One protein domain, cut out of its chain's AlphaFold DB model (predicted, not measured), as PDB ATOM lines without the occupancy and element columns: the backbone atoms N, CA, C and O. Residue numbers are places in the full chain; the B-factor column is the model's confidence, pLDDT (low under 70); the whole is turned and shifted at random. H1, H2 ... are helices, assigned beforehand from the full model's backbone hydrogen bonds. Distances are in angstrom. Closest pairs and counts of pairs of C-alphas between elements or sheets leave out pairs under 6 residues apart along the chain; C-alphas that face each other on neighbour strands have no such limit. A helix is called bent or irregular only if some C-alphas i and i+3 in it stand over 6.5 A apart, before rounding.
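AT A GLANCE: This is residues 5 to 113 of the 114 residues of an uncharacterized protein of Xanthomonas floridensis (UniProt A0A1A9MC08). Helices H2 and H3 lie side by side as a close antiparallel hairpin at the core, with H1 beside the beginning of H2 and H4 set slantwise and more loosely over another side of the pair. A long link leads from H4 to H5, a short helix away from the other four, and residues 106 to 113 stick out from the body. The printed part has 109 residues with five named helices, in the order H1, H2, H3, H4, H5, and no named strand; the class is all helix. The whole is compact, with a radius of gyration of the C-alphas of 14.3 A and spans of 37 by 37 by 33 A.

IN THESE COORDINATES: H1 is residues 10 to 19, 14.1 A long from first to last C-alpha, and begins at C-alpha 10 at (55.511, -40.202, 13.063). H2 is residues 35 to 48, 21.0 A long. H3, the longest helix by residues, is residues 52 to 68, 24.4 A long, and begins at C-alpha 52 at (46.867, -51.666, 6.726). H4 is residues 74 to 89, 23.2 A long; it is irregular, but only just, with C-alphas 78 and 81 6.9 A apart. H5 is residues 102 to 111, 14.2 A long, and ends at C-alpha 111 at (34.682, -25.913, 28.533).

HOW THE PARTS SIT: H1 and H2 touch and form a helical hairpin, at a shallow tilt of 13 degrees, opposite ways; their closest C-alphas are those of Leu 14 and Pro 35, 5.7 A apart. H2 and H3, a second helical hairpin, touch with 22 pairs of C-alphas within 8 A, the closest those of Val 43 and Ala 55 at 4.3 A. They run opposite ways at a shallow tilt of 18 degrees. H3 and H4, a third helical hairpin, only just touch, with 3 pairs of C-alphas within 8 A, and H3 does so with residues 59 to 66 alone. Their closest C-alphas are those of Arg 63 and Leu 84, 7.3 A apart, and they run opposite ways at a steep tilt of 44 degrees. H2 and H4 are near each other. H1 is apart from H3 and H4, and H5 touches no helix. Every O i to N i+4 pair is within hydrogen-bond range in H1, H3 and H5; in H2 it is 9 of 10 and in H4 9 of 12.

THE WHOLE: The two C-alphas farthest apart are those of Asn 23 and His 89, at 42.4 A. The printed part has no cut. The links H1 to H2, with 15 residues, and H4 to H5, with 12, are long; H2 to H3 and H3 to H4 are tight. The mean pLDDT of the printed part is 80.7; it is under 70 at residue 5, residues 27 to 31, residues 91 to 93 and residues 100 to 113.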
ATOM      1  N   TRP A   5      49.185 -31.847  10.695       66.44
ATOM      2  CA  TRP A   5      49.848 -32.843  11.534       66.44
ATOM      3  C   TRP A   5      50.413 -34.053  10.776       66.44
ATOM      4  O   TRP A   5      51.484 -34.540  11.131       66.44
ATOM      5  N   PHE A   6      49.757 -34.508   9.707       75.19
ATOM      6  CA  PHE A   6      50.189 -35.686   8.936       75.19
ATOM      7  C   PHE A   6      51.158 -35.351   7.795       75.19
ATOM      8  O   PHE A   6      51.560 -36.234   7.041       75.19
ATOM      9  N   GLN A   7      51.549 -34.079   7.655       76.25
ATOM     10  CA  GLN A   7      52.573 -33.657   6.692       76.25
ATOM     11  C   GLN A   7      53.993 -34.017   7.158       76.25
ATOM     12  O   GLN A   7      54.924 -34.022   6.356       76.25
ATOM     13  N   ARG A   8      54.161 -34.317   8.452       77.50
ATOM     14  CA  ARG A   8      55.408 -34.797   9.060       77.50
ATOM     15  C   ARG A   8      55.269 -36.275   9.419       77.50
ATOM     16  O   ARG A   8      54.170 -36.733   9.722       77.50
ATOM     17  N   SER A   9      56.374 -37.019   9.394       83.31
ATOM     18  CA  SER A   9      56.367 -38.438   9.768       83.31
ATOM     19  C   SER A   9      56.131 -38.632  11.270       83.31
ATOM     20  O   SER A   9      56.441 -37.748  12.073       83.31
ATOM     21  N   ALA A  10      55.642 -39.814  11.657       83.06
ATOM     22  CA  ALA A  10      55.511 -40.202  13.063       83.06
ATOM     23  C   ALA A  10      56.846 -40.078  13.819       83.06
ATOM     24  O   ALA A  10      56.873 -39.551  14.926       83.06
ATOM     25  N   ASP A  11      57.959 -40.464  13.187       84.44
ATOM     26  CA  ASP A  11      59.301 -40.361  13.776       84.44
ATOM     27  C   ASP A  11      59.705 -38.913  14.069       84.44
ATOM     28  O   ASP A  11      60.326 -38.636  15.090       84.44
ATOM     29  N   THR A  12      59.302 -37.967  13.214       82.94
ATOM     30  CA  THR A  12      59.576 -36.539  13.433       82.94
ATOM     31  C   THR A  12      58.852 -36.033  14.683       82.94
ATOM     32  O   THR A  12      59.412 -35.283  15.479       82.94
ATOM     33  N   TRP A  13      57.605 -36.466  14.880       81.62
ATOM     34  CA  TRP A  13      56.817 -36.118  16.061       81.62
ATOM     35  C   TRP A  13      57.316 -36.809  17.329       81.62
ATOM     36  O   TRP A  13      57.343 -36.185  18.387       81.62
ATOM     37  N   LEU A  14      57.743 -38.070  17.226       85.25
ATOM     38  CA  LEU A  14      58.376 -38.790  18.329       85.25
ATOM     39  C   LEU A  14      59.662 -38.100  18.777       85.25
ATOM     40  O   LEU A  14      59.818 -37.838  19.966       85.25
ATOM     41  N   GLN A  15      60.532 -37.739  17.830       84.25
ATOM     42  CA  GLN A  15      61.776 -37.033  18.119       84.25
ATOM     43  C   GLN A  15      61.504 -35.727  18.874       84.25
ATOM     44  O   GLN A  15      62.131 -35.481  19.902       84.25
ATOM     45  N   LEU A  16      60.530 -34.940  18.402       81.81
ATOM     46  CA  LEU A  16      60.128 -33.681  19.029       81.81
ATOM     47  C   LEU A  16      59.567 -33.884  20.445       81.81
ATOM     48  O   LEU A  16      59.845 -33.083  21.328       81.81
ATOM     49  N   LEU A  17      58.780 -34.935  20.683       77.50
ATOM     50  CA  LEU A  17      58.208 -35.212  22.005       77.50
ATOM     51  C   LEU A  17      59.223 -35.758  23.010       77.50
ATOM     52  O   LEU A  17      59.070 -35.538  24.211       77.50
ATOM     53  N   GLU A  18      60.209 -36.516  22.541       81.50
ATOM     54  CA  GLU A  18      61.221 -37.134  23.400       81.50
ATOM     55  C   GLU A  18      62.367 -36.176  23.726       81.50
ATOM     56  O   GLU A  18      62.885 -36.209  24.842       81.50
ATOM     57  N   HIS A  19      62.744 -35.322  22.774       81.88
ATOM     58  CA  HIS A  19      63.944 -34.492  22.869       81.88
ATOM     59  C   HIS A  19      63.658 -32.989  22.833       81.88
ATOM     60  O   HIS A  19      64.565 -32.213  23.112       81.88
ATOM     61  N   GLY A  20      62.423 -32.577  22.536       75.00
ATOM     62  CA  GLY A  20      62.077 -31.180  22.293       75.00
ATOM     63  C   GLY A  20      62.540 -30.682  20.922       75.00
ATOM     64  O   GLY A  20      63.002 -31.451  20.077       75.00
ATOM     65  N   ASP A  21      62.351 -29.386  20.685       79.69
ATOM     66  CA  ASP A  21      62.918 -28.666  19.544       79.69
ATOM     67  C   ASP A  21      64.438 -28.454  19.704       79.69
ATOM     68  O   ASP A  21      65.076 -29.034  20.582       79.69
ATOM     69  N   ASP A  22      65.035 -27.588  18.881       78.31
ATOM     70  CA  ASP A  22      66.467 -27.258  18.963       78.31
ATOM     71  C   ASP A  22      66.887 -26.673  20.331       78.31
ATOM     72  O   ASP A  22      68.073 -26.655  20.661       78.31
ATOM     73  N   ASN A  23      65.928 -26.225  21.149       77.06
ATOM     74  CA  ASN A  23      66.138 -25.723  22.507       77.06
ATOM     75  C   ASN A  23      65.734 -26.740  23.589       77.06
ATOM     76  O   ASN A  23      65.735 -26.409  24.777       77.06
ATOM     77  N   GLY A  24      65.362 -27.962  23.203       74.31
ATOM     78  CA  GLY A  24      64.850 -28.982  24.112       74.31
ATOM     79  C   GLY A  24      63.424 -28.718  24.600       74.31
ATOM     80  O   GLY A  24      62.994 -29.310  25.593       74.31
ATOM     81  N   VAL A  25      62.678 -27.832  23.933       73.06
ATOM     82  CA  VAL A  25      61.318 -27.453  24.327       73.06
ATOM     83  C   VAL A  25      60.300 -28.198  23.471       73.06
ATOM     84  O   VAL A  25      60.298 -28.106  22.248       73.06
ATOM     85  N   VAL A  26      59.389 -28.924  24.119       70.69
ATOM     86  CA  VAL A  26      58.209 -29.477  23.444       70.69
ATOM     87  C   VAL A  26      57.201 -28.339  23.247       70.69
ATOM     88  O   VAL A  26      56.818 -27.710  24.239       70.69
ATOM     89  N   PRO A  27      56.746 -28.050  22.012       68.81
ATOM     90  CA  PRO A  27      55.803 -26.964  21.790       68.81
ATOM     91  C   PRO A  27      54.500 -27.191  22.572       68.81
ATOM     92  O   PRO A  27      53.987 -28.312  22.582       68.81
ATOM     93  N   PRO A  28      53.915 -26.144  23.182       63.03
ATOM     94  CA  PRO A  28      52.710 -26.270  24.011       63.03
ATOM     95  C   PRO A  28      51.480 -26.739  23.220       63.03
ATOM     96  O   PRO A  28      50.520 -27.241  23.795       63.03
ATOM     97  N   GLU A  29      51.522 -26.605  21.895       62.38
ATOM     98  CA  GLU A  29      50.494 -27.069  20.960       62.38
ATOM     99  C   GLU A  29      50.504 -28.599  20.777       62.38
ATOM    100  O   GLU A  29      49.568 -29.171  20.218       62.38
ATOM    101  N   VAL A  30      51.547 -29.286  21.256       64.38
ATOM    102  CA  VAL A  30      51.690 -30.743  21.180       64.38
ATOM    103  C   VAL A  30      51.134 -31.379  22.450       64.38
ATOM    104  O   VAL A  30      51.849 -31.634  23.416       64.38
ATOM    105  N   ILE A  31      49.829 -31.652  22.444       67.44
ATOM    106  CA  ILE A  31      49.099 -32.077  23.645       67.44
ATOM    107  C   ILE A  31      48.864 -33.592  23.694       67.44
ATOM    108  O   ILE A  31      47.745 -34.065  23.882       67.44
ATOM    109  N   PHE A  32      49.920 -34.385  23.530       73.69
ATOM    110  CA  PHE A  32      49.817 -35.844  23.630       73.69
ATOM    111  C   PHE A  32      49.962 -36.346  25.070       73.69
ATOM    112  O   PHE A  32      50.755 -35.828  25.855       73.69
ATOM    113  N   ALA A  33      49.220 -37.400  25.422       70.62
ATOM    114  CA  ALA A  33      49.340 -38.066  26.721       70.62
ATOM    115  C   ALA A  33      50.701 -38.760  26.904       70.62
ATOM    116  O   ALA A  33      51.144 -38.973  28.033       70.62
ATOM    117  N   SER A  34      51.346 -39.148  25.800       75.56
ATOM    118  CA  SER A  34      52.678 -39.753  25.763       75.56
ATOM    119  C   SER A  34      53.256 -39.721  24.338       75.56
ATOM    120  O   SER A  34      52.483 -39.593  23.386       75.56
ATOM    121  N   PRO A  35      54.575 -39.931  24.151       79.62
ATOM    122  CA  PRO A  35      55.146 -40.188  22.826       79.62
ATOM    123  C   PRO A  35      54.444 -41.340  22.092       79.62
ATOM    124  O   PRO A  35      54.193 -41.273  20.894       79.62
ATOM    125  N   ASP A  36      54.020 -42.366  22.830       86.75
ATOM    126  CA  ASP A  36      53.319 -43.528  22.278       86.75
ATOM    127  C   ASP A  36      51.910 -43.160  21.755       86.75
ATOM    128  O   ASP A  36      51.373 -43.808  20.859       86.75
ATOM    129  N   SER A  37      51.323 -42.057  22.231       84.62
ATOM    130  CA  SER A  37      50.061 -41.526  21.704       84.62
ATOM    131  C   SER A  37      50.198 -40.994  20.272       84.62
ATOM    132  O   SER A  37      49.230 -41.065  19.522       84.62
ATOM    133  N   VAL A  38      51.385 -40.538  19.850       86.44
ATOM    134  CA  VAL A  38      51.636 -40.149  18.448       86.44
ATOM    135  C   VAL A  38      51.514 -41.352  17.531       86.44
ATOM    136  O   VAL A  38      50.798 -41.295  16.536       86.44
ATOM    137  N   LEU A  39      52.174 -42.456  17.879       89.19
ATOM    138  CA  LEU A  39      52.118 -43.672  17.073       89.19
ATOM    139  C   LEU A  39      50.684 -44.179  16.937       89.19
ATOM    140  O   LEU A  39      50.274 -44.543  15.839       89.19
ATOM    141  N   LEU A  40      49.889 -44.111  18.009       89.38
ATOM    142  CA  LEU A  40      48.462 -44.429  17.934       89.38
ATOM    143  C   LEU A  40      47.714 -43.536  16.937       89.38
ATOM    144  O   LEU A  40      46.926 -44.056  16.156       89.38
ATOM    145  N   VAL A  41      47.970 -42.225  16.895       88.50
ATOM    146  CA  VAL A  41      47.335 -41.338  15.898       88.50
ATOM    147  C   VAL A  41      47.643 -41.809  14.476       88.50
ATOM    148  O   VAL A  41      46.740 -41.888  13.643       88.50
ATOM    149  N   PHE A  42      48.897 -42.176  14.204       88.50
ATOM    150  CA  PHE A  42      49.302 -42.664  12.886       88.50
ATOM    151  C   PHE A  42      48.705 -44.035  12.553       88.50
ATOM    152  O   PHE A  42      48.319 -44.248  11.405       88.50
ATOM    153  N   VAL A  43      48.548 -44.940  13.526       90.44
ATOM    154  CA  VAL A  43      47.848 -46.221  13.315       90.44
ATOM    155  C   VAL A  43      46.447 -45.984  12.751       90.44
ATOM    156  O   VAL A  43      46.104 -46.548  11.713       90.44
ATOM    157  N   PHE A  44      45.655 -45.126  13.395       88.00
ATOM    158  CA  PHE A  44      44.277 -44.871  12.967       88.00
ATOM    159  C   PHE A  44      44.207 -44.060  11.673       88.00
ATOM    160  O   PHE A  44      43.399 -44.387  10.811       88.00
ATOM    161  N   PHE A  45      45.104 -43.092  11.471       87.69
ATOM    162  CA  PHE A  45      45.211 -42.383  10.194       87.69
ATOM    163  C   PHE A  45      45.466 -43.337   9.017       87.69
ATOM    164  O   PHE A  45      44.810 -43.246   7.977       87.69
ATOM    165  N   HIS A  46      46.391 -44.285   9.178       88.94
ATOM    166  CA  HIS A  46      46.671 -45.270   8.138       88.94
ATOM    167  C   HIS A  46      45.507 -46.246   7.940       88.94
ATOM    168  O   HIS A  46      45.224 -46.599   6.798       88.94
ATOM    169  N   LEU A  47      44.792 -46.640   9.001       87.62
ATOM    170  CA  LEU A  47      43.559 -47.426   8.862       87.62
ATOM    171  C   LEU A  47      42.478 -46.678   8.069       87.62
ATOM    172  O   LEU A  47      41.892 -47.262   7.159       87.62
ATOM    173  N   GLU A  48      42.254 -45.394   8.356       86.50
ATOM    174  CA  GLU A  48      41.300 -44.547   7.620       86.50
ATOM    175  C   GLU A  48      41.664 -44.414   6.135       86.50
ATOM    176  O   GLU A  48      40.783 -44.340   5.279       86.50
ATOM    177  N   CYS A  49      42.960 -44.435   5.813       85.50
ATOM    178  CA  CYS A  49      43.453 -44.419   4.437       85.50
ATOM    179  C   CYS A  49      43.455 -45.807   3.759       85.50
ATOM    180  O   CYS A  49      43.848 -45.909   2.598       85.50
ATOM    181  N   GLY A  50      43.060 -46.881   4.456       88.19
ATOM    182  CA  GLY A  50      43.148 -48.260   3.953       88.19
ATOM    183  C   GLY A  50      44.577 -48.825   3.905       88.19
ATOM    184  O   GLY A  50      44.823 -49.876   3.311       88.19
ATOM    185  N   GLU A  51      45.541 -48.157   4.533       90.19
ATOM    186  CA  GLU A  51      46.968 -48.489   4.527       90.19
ATOM    187  C   GLU A  51      47.333 -49.468   5.662       90.19
ATOM    188  O   GLU A  51      48.175 -49.185   6.519       90.19
ATOM    189  N   GLN A  52      46.723 -50.661   5.657       90.62
ATOM    190  CA  GLN A  52      46.867 -51.666   6.726       90.62
ATOM    191  C   GLN A  52      48.329 -52.006   7.064       90.62
ATOM    192  O   GLN A  52      48.687 -52.134   8.234       90.62
ATOM    193  N   THR A  53      49.197 -52.129   6.056       92.38
ATOM    194  CA  THR A  53      50.622 -52.444   6.255       92.38
ATOM    195  C   THR A  53      51.335 -51.370   7.072       92.38
ATOM    196  O   THR A  53      52.143 -51.695   7.941       92.38
ATOM    197  N   ARG A  54      51.020 -50.091   6.835       91.00
ATOM    198  CA  ARG A  54      51.611 -48.976   7.586       91.00
ATOM    199  C   ARG A  54      51.049 -48.908   8.999       91.00
ATOM    200  O   ARG A  54      51.820 -48.738   9.936       91.00
ATOM    201  N   ALA A  55      49.744 -49.129   9.167       91.00
ATOM    202  CA  ALA A  55      49.136 -49.240  10.490       91.00
ATOM    203  C   ALA A  55      49.803 -50.353  11.325       91.00
ATOM    204  O   ALA A  55      50.199 -50.119  12.465       91.00
ATOM    205  N   ASN A  56      50.022 -51.531  10.731       92.25
ATOM    206  CA  ASN A  56      50.707 -52.648  11.387       92.25
ATOM    207  C   ASN A  56      52.151 -52.307  11.787       92.25
ATOM    208  O   ASN A  56      52.584 -52.706  12.865       92.25
ATOM    209  N   ALA A  57      52.887 -51.564  10.954       93.81
ATOM    210  CA  ALA A  57      54.254 -51.151  11.270       93.81
ATOM    211  C   ALA A  57      54.310 -50.270  12.532       93.81
ATOM    212  O   ALA A  57      55.123 -50.519  13.420       93.81
ATOM    213  N   HIS A  58      53.396 -49.303  12.660       92.62
ATOM    214  CA  HIS A  58      53.312 -48.451  13.854       92.62
ATOM    215  C   HIS A  58      52.857 -49.219  15.099       92.62
ATOM    216  O   HIS A  58      53.339 -48.952  16.199       92.62
ATOM    217  N   VAL A  59      51.967 -50.207  14.948       93.06
ATOM    218  CA  VAL A  59      51.595 -51.099  16.060       93.06
ATOM    219  C   VAL A  59      52.784 -51.931  16.534       93.06
ATOM    220  O   VAL A  59      52.981 -52.096  17.738       93.06
ATOM    221  N   GLU A  60      53.611 -52.419  15.616       93.94
ATOM    222  CA  GLU A  60      54.814 -53.155  15.992       93.94
ATOM    223  C   GLU A  60      55.827 -52.251  16.711       93.94
ATOM    224  O   GLU A  60      56.388 -52.635  17.739       93.94
ATOM    225  N   GLN A  61      55.976 -51.003  16.265       93.81
ATOM    226  CA  GLN A  61      56.784 -50.005  16.967       93.81
ATOM    227  C   GLN A  61      56.254 -49.734  18.388       93.81
ATOM    228  O   GLN A  61      57.038 -49.673  19.338       93.81
ATOM    229  N   LEU A  62      54.931 -49.643  18.573       92.94
ATOM    230  CA  LEU A  62      54.305 -49.514  19.897       92.94
ATOM    231  C   LEU A  62      54.620 -50.704  20.812       92.94
ATOM    232  O   LEU A  62      54.919 -50.505  21.993       92.94
ATOM    233  N   ARG A  63      54.590 -51.934  20.286       93.00
ATOM    234  CA  ARG A  63      54.949 -53.140  21.050       93.00
ATOM    235  C   ARG A  63      56.398 -53.111  21.505       93.00
ATOM    236  O   ARG A  63      56.665 -53.333  22.685       93.00
ATOM    237  N   GLN A  64      57.315 -52.802  20.593       93.12
ATOM    238  CA  GLN A  64      58.746 -52.727  20.896       93.12
ATOM    239  C   GLN A  64      59.026 -51.687  21.983       93.12
ATOM    240  O   GLN A  64      59.747 -51.965  22.941       93.12
ATOM    241  N   ARG A  65      58.395 -50.512  21.888       91.38
ATOM    242  CA  ARG A  65      58.541 -49.436  22.876       91.38
ATOM    243  C   ARG A  65      57.954 -49.805  24.236       91.38
ATOM    244  O   ARG A  65      58.588 -49.549  25.258       91.38
ATOM    245  N   LEU A  66      56.783 -50.447  24.268       90.56
ATOM    246  CA  LEU A  66      56.191 -50.939  25.514       90.56
ATOM    247  C   LEU A  66      57.074 -52.009  26.173       90.56
ATOM    248  O   LEU A  66      57.257 -51.967  27.388       90.56
ATOM    249  N   ALA A  67      57.643 -52.926  25.386       90.81
ATOM    250  CA  ALA A  67      58.529 -53.984  25.869       90.81
ATOM    251  C   ALA A  67      59.881 -53.450  26.377       90.81
ATOM    252  O   ALA A  67      60.397 -53.942  27.380       90.81
ATOM    253  N   ALA A  68      60.440 -52.425  25.726       90.31
ATOM    254  CA  ALA A  68      61.697 -51.792  26.136       90.31
ATOM    255  C   ALA A  68      61.558 -50.926  27.403       90.31
ATOM    256  O   ALA A  68      62.554 -50.549  28.028       90.31
ATOM    257  N   ARG A  69      60.330 -50.579  27.800       86.62
ATOM    258  CA  ARG A  69      60.082 -49.676  28.922       86.62
ATOM    259  C   ARG A  69      60.238 -50.411  30.257       86.62
ATOM    260  O   ARG A  69      59.430 -51.263  30.610       86.62
ATOM    261  N   ALA A  70      61.199 -49.972  31.073       84.81
ATOM    262  CA  ALA A  70      61.449 -50.548  32.401       84.81
ATOM    263  C   ALA A  70      60.235 -50.477  33.350       84.81
ATOM    264  O   ALA A  70      60.048 -51.351  34.195       84.81
ATOM    265  N   ARG A  71      59.402 -49.432  33.234       84.69
ATOM    266  CA  ARG A  71      58.187 -49.280  34.045       84.69
ATOM    267  C   ARG A  71      57.034 -48.656  33.244       84.69
ATOM    268  O   ARG A  71      57.063 -47.453  32.975       84.69
ATOM    269  N   PRO A  72      56.000 -49.435  32.881       84.19
ATOM    270  CA  PRO A  72      54.803 -48.916  32.223       84.19
ATOM    271  C   PRO A  72      54.038 -47.929  33.116       84.19
ATOM    272  O   PRO A  72      53.817 -48.185  34.307       84.19
ATOM    273  N   THR A  73      53.587 -46.808  32.549       84.88
ATOM    274  CA  THR A  73      52.739 -45.858  33.295       84.88
ATOM    275  C   THR A  73      51.329 -46.431  33.505       84.88
ATOM    276  O   THR A  73      50.989 -47.502  33.000       84.88
ATOM    277  N   VAL A  74      50.489 -45.740  34.283       84.50
ATOM    278  CA  VAL A  74      49.069 -46.115  34.434       84.50
ATOM    279  C   VAL A  74      48.363 -46.120  33.075       84.50
ATOM    280  O   VAL A  74      47.669 -47.082  32.762       84.50
ATOM    281  N   TRP A  75      48.631 -45.117  32.233       85.19
ATOM    282  CA  TRP A  75      48.047 -45.023  30.895       85.19
ATOM    283  C   TRP A  75      48.406 -46.227  30.009       85.19
ATOM    284  O   TRP A  75      47.531 -46.801  29.369       85.19
ATOM    285  N   HIS A  76      49.663 -46.692  30.047       88.69
ATOM    286  CA  HIS A  76      50.086 -47.862  29.265       88.69
ATOM    287  C   HIS A  76      49.309 -49.121  29.654       88.69
ATOM    288  O   HIS A  76      48.914 -49.903  28.795       88.69
ATOM    289  N   ARG A  77      49.091 -49.316  30.958       88.31
ATOM    290  CA  ARG A  77      48.399 -50.494  31.492       88.31
ATOM    291  C   ARG A  77      46.898 -50.457  31.230       88.31
ATOM    292  O   ARG A  77      46.316 -51.495  30.951       88.31
ATOM    293  N   GLN A  78      46.283 -49.280  31.333       87.44
ATOM    294  CA  GLN A  78      44.838 -49.118  31.163       87.44
ATOM    295  C   GLN A  78      44.406 -49.062  29.698       87.44
ATOM    296  O   GLN A  78      43.292 -49.472  29.395       87.44
ATOM    297  N   TRP A  79      45.265 -48.560  28.806       88.50
ATOM    298  CA  TRP A  79      44.854 -48.229  27.444       88.50
ATOM    299  C   TRP A  79      45.709 -48.896  26.368       88.50
ATOM    300  O   TRP A  79      45.168 -49.604  25.522       88.50
ATOM    301  N   LEU A  80      47.037 -48.727  26.408       89.88
ATOM    302  CA  LEU A  80      47.905 -49.240  25.341       89.88
ATOM    303  C   LEU A  80      47.969 -50.772  25.313       89.88
ATOM    304  O   LEU A  80      47.793 -51.368  24.256       89.88
ATOM    305  N   ALA A  81      48.204 -51.426  26.452       90.50
ATOM    306  CA  ALA A  81      48.311 -52.885  26.497       90.50
ATOM    307  C   ALA A  81      47.006 -53.597  26.069       90.50
ATOM    308  O   ALA A  81      47.089 -54.496  25.229       90.50
ATOM    309  N   PRO A  82      45.808 -53.178  26.534       90.19
ATOM    310  CA  PRO A  82      44.548 -53.725  26.027       90.19
ATOM    311  C   PRO A  82      44.345 -53.500  24.526       90.19
ATOM    312  O   PRO A  82      43.892 -54.409  23.834       90.19
ATOM    313  N   PHE A  83      44.711 -52.322  24.009       91.62
ATOM    314  CA  PHE A  83      44.651 -52.040  22.574       91.62
ATOM    315  C   PHE A  83      45.530 -53.005  21.766       91.62
ATOM    316  O   PHE A  83      45.058 -53.598  20.798       91.62
ATOM    317  N   LEU A  84      46.780 -53.219  22.192       91.75
ATOM    318  CA  LEU A  84      47.709 -54.127  21.512       91.75
ATOM    319  C   LEU A  84      47.224 -55.584  21.540       91.75
ATOM    320  O   LEU A  84      47.345 -56.276  20.533       91.75
ATOM    321  N   GLN A  85      46.629 -56.035  22.650       89.94
ATOM    322  CA  GLN A  85      45.996 -57.357  22.715       89.94
ATOM    323  C   GLN A  85      44.814 -57.472  21.751       89.94
ATOM    324  O   GLN A  85      44.693 -58.467  21.044       89.94
ATOM    325  N   GLN A  86      43.931 -56.476  21.695       88.50
ATOM    326  CA  GLN A  86      42.784 -56.519  20.784       88.50
ATOM    327  C   GLN A  86      43.217 -56.491  19.317       88.50
ATOM    328  O   GLN A  86      42.617 -57.183  18.499       88.50
ATOM    329  N   TRP A  87      44.292 -55.767  18.996       88.88
ATOM    330  CA  TRP A  87      44.855 -55.730  17.647       88.88
ATOM    331  C   TRP A  87      45.233 -57.121  17.120       88.88
ATOM    332  O   TRP A  87      45.035 -57.409  15.941       88.88
ATOM    333  N   GLU A  88      45.718 -58.014  17.988       83.56
ATOM    334  CA  GLU A  88      46.041 -59.410  17.635       83.56
ATOM    335  C   GLU A  88      44.815 -60.226  17.235       83.56
ATOM    336  O   GLU A  88      44.925 -61.158  16.443       83.56
ATOM    337  N   HIS A  89      43.647 -59.856  17.756       82.44
ATOM    338  CA  HIS A  89      42.384 -60.543  17.511       82.44
ATOM    339  C   HIS A  89      41.601 -59.937  16.333       82.44
ATOM    340  O   HIS A  89      40.573 -60.484  15.938       82.44
ATOM    341  N   GLY A  90      42.082 -58.829  15.758       78.38
ATOM    342  CA  GLY A  90      41.462 -58.154  14.622       78.38
ATOM    343  C   GLY A  90      41.903 -56.696  14.521       78.38
ATOM    344  O   GLY A  90      41.459 -55.840  15.289       78.38
ATOM    345  N   ALA A  91      42.756 -56.392  13.544       65.88
ATOM    346  CA  ALA A  91      43.143 -55.018  13.258       65.88
ATOM    347  C   ALA A  91      41.923 -54.225  12.755       65.88
ATOM    348  O   ALA A  91      41.286 -54.614  11.779       65.88
ATOM    349  N   GLY A  92      41.590 -53.122  13.429       63.12
ATOM    350  CA  GLY A  92      40.536 -52.192  13.002       63.12
ATOM    351  C   GLY A  92      39.235 -52.211  13.810       63.12
ATOM    352  O   GLY A  92      38.421 -51.311  13.630       63.12
ATOM    353  N   THR A  93      39.034 -53.161  14.730       69.94
ATOM    354  CA  THR A  93      37.872 -53.135  15.649       69.94
ATOM    355  C   THR A  93      38.210 -52.603  17.037       69.94
ATOM    356  O   THR A  93      37.311 -52.337  17.831       69.94
ATOM    357  N   ALA A  94      39.500 -52.460  17.350       76.56
ATOM    358  CA  ALA A  94      39.945 -51.938  18.634       76.56
ATOM    359  C   ALA A  94      39.602 -50.439  18.743       76.56
ATOM    360  O   ALA A  94      39.939 -49.672  17.834       76.56
ATOM    361  N   PRO A  95      38.961 -49.991  19.837       80.56
ATOM    362  CA  PRO A  95      38.682 -48.580  20.041       80.56
ATOM    363  C   PRO A  95      39.991 -47.803  20.197       80.56
ATOM    364  O   PRO A  95      40.962 -48.297  20.778       80.56
ATOM    365  N   MET A  96      40.004 -46.567  19.701       82.62
ATOM    366  CA  MET A  96      41.151 -45.681  19.849       82.62
ATOM    367  C   MET A  96      41.399 -45.365  21.332       82.62
ATOM    368  O   MET A  96      40.494 -44.865  22.006       82.62
ATOM    369  N   PRO A  97      42.614 -45.614  21.856       84.19
ATOM    370  CA  PRO A  97      42.992 -45.166  23.193       84.19
ATOM    371  C   PRO A  97      42.928 -43.635  23.336       84.19
ATOM    372  O   PRO A  97      43.115 -42.920  22.350       84.19
ATOM    373  N   PRO A  98      42.759 -43.095  24.557       80.19
ATOM    374  CA  PRO A  98      42.810 -41.655  24.779       80.19
ATOM    375  C   PRO A  98      44.196 -41.101  24.428       80.19
ATOM    376  O   PRO A  98      45.200 -41.462  25.048       80.19
ATOM    377  N   LEU A  99      44.232 -40.217  23.429       76.94
ATOM    378  CA  LEU A  99      45.459 -39.630  22.885       76.94
ATOM    379  C   LEU A  99      45.939 -38.391  23.641       76.94
ATOM    380  O   LEU A  99      47.134 -38.101  23.647       76.94
ATOM    381  N   LEU A 100      45.007 -37.652  24.242       69.88
ATOM    382  CA  LEU A 100      45.256 -36.388  24.930       69.88
ATOM    383  C   LEU A 100      45.466 -36.628  26.424       69.88
ATOM    384  O   LEU A 100      44.908 -37.565  27.003       69.88
ATOM    385  N   HIS A 101      46.269 -35.771  27.058       66.81
ATOM    386  CA  HIS A 101      46.504 -35.856  28.497       66.81
ATOM    387  C   HIS A 101      45.166 -35.775  29.268       66.81
ATOM    388  O   HIS A 101      44.363 -34.890  28.966       66.81
ATOM    389  N   PRO A 102      44.907 -36.627  30.281       61.66
ATOM    390  CA  PRO A 102      43.623 -36.651  30.993       61.66
ATOM    391  C   PRO A 102      43.193 -35.288  31.552       61.66
ATOM    392  O   PRO A 102      42.050 -34.894  31.374       61.66
ATOM    393  N   LEU A 103      44.131 -34.517  32.118       56.12
ATOM    394  CA  LEU A 103      43.853 -33.157  32.608       56.12
ATOM    395  C   LEU A 103      43.411 -32.190  31.498       56.12
ATOM    396  O   LEU A 103      42.612 -31.295  31.755       56.12
ATOM    397  N   LEU A 104      43.909 -32.366  30.268       64.75
ATOM    398  CA  LEU A 104      43.446 -31.582  29.126       64.75
ATOM    399  C   LEU A 104      42.044 -32.028  28.709       64.75
ATOM    400  O   LEU A 104      41.203 -31.181  28.450       64.75
ATOM    401  N   LEU A 105      41.777 -33.336  28.660       63.31
ATOM    402  CA  LEU A 105      40.436 -33.845  28.357       63.31
ATOM    403  C   LEU A 105      39.404 -33.340  29.367       63.31
ATOM    404  O   LEU A 105      38.317 -32.948  28.963       63.31
ATOM    405  N   ASP A 106      39.747 -33.310  30.653       61.75
ATOM    406  CA  ASP A 106      38.871 -32.779  31.698       61.75
ATOM    407  C   ASP A 106      38.663 -31.267  31.545       61.75
ATOM    408  O   ASP A 106      37.536 -30.792  31.668       61.75
ATOM    409  N   HIS A 107      39.713 -30.513  31.199       62.44
ATOM    410  CA  HIS A 107      39.605 -29.082  30.907       62.44
ATOM    411  C   HIS A 107      38.747 -28.790  29.664       62.44
ATOM    412  O   HIS A 107      37.884 -27.918  29.706       62.44
ATOM    413  N   LEU A 108      38.950 -29.533  28.570       66.31
ATOM    414  CA  LEU A 108      38.167 -29.398  27.339       66.31
ATOM    415  C   LEU A 108      36.705 -29.766  27.584       66.31
ATOM    416  O   LEU A 108      35.830 -28.998  27.225       66.31
ATOM    417  N   ARG A 109      36.425 -30.868  28.290       68.00
ATOM    418  CA  ARG A 109      35.052 -31.259  28.658       68.00
ATOM    419  C   ARG A 109      34.368 -30.245  29.570       68.00
ATOM    420  O   ARG A 109      33.166 -30.040  29.439       68.00
ATOM    421  N   ALA A 110      35.110 -29.631  30.490       68.75
ATOM    422  CA  ALA A 110      34.584 -28.567  31.340       68.75
ATOM    423  C   ALA A 110      34.226 -27.302  30.537       68.75
ATOM    424  O   ALA A 110      33.329 -26.572  30.946       68.75
ATOM    425  N   ASN A 111      34.892 -27.075  29.400       56.69
ATOM    426  CA  ASN A 111      34.682 -25.913  28.533       56.69
ATOM    427  C   ASN A 111      33.781 -26.183  27.313       56.69
ATOM    428  O   ASN A 111      33.206 -25.238  26.794       56.69
ATOM    429  N   ASP A 112      33.596 -27.434  26.880       55.62
ATOM    430  CA  ASP A 112      32.640 -27.822  25.825       55.62
ATOM    431  C   ASP A 112      31.174 -27.715  26.298       55.62
ATOM    432  O   ASP A 112      30.243 -27.814  25.500       55.62
ATOM    433  N   GLY A 113      30.957 -27.530  27.605       49.28
ATOM    434  CA  GLY A 113      29.652 -27.273  28.215       49.28
ATOM    435  C   GLY A 113      29.347 -25.798  28.511       49.28
ATOM    436  O   GLY A 113      28.372 -25.551  29.224       49.28
TER     437      GLY A 113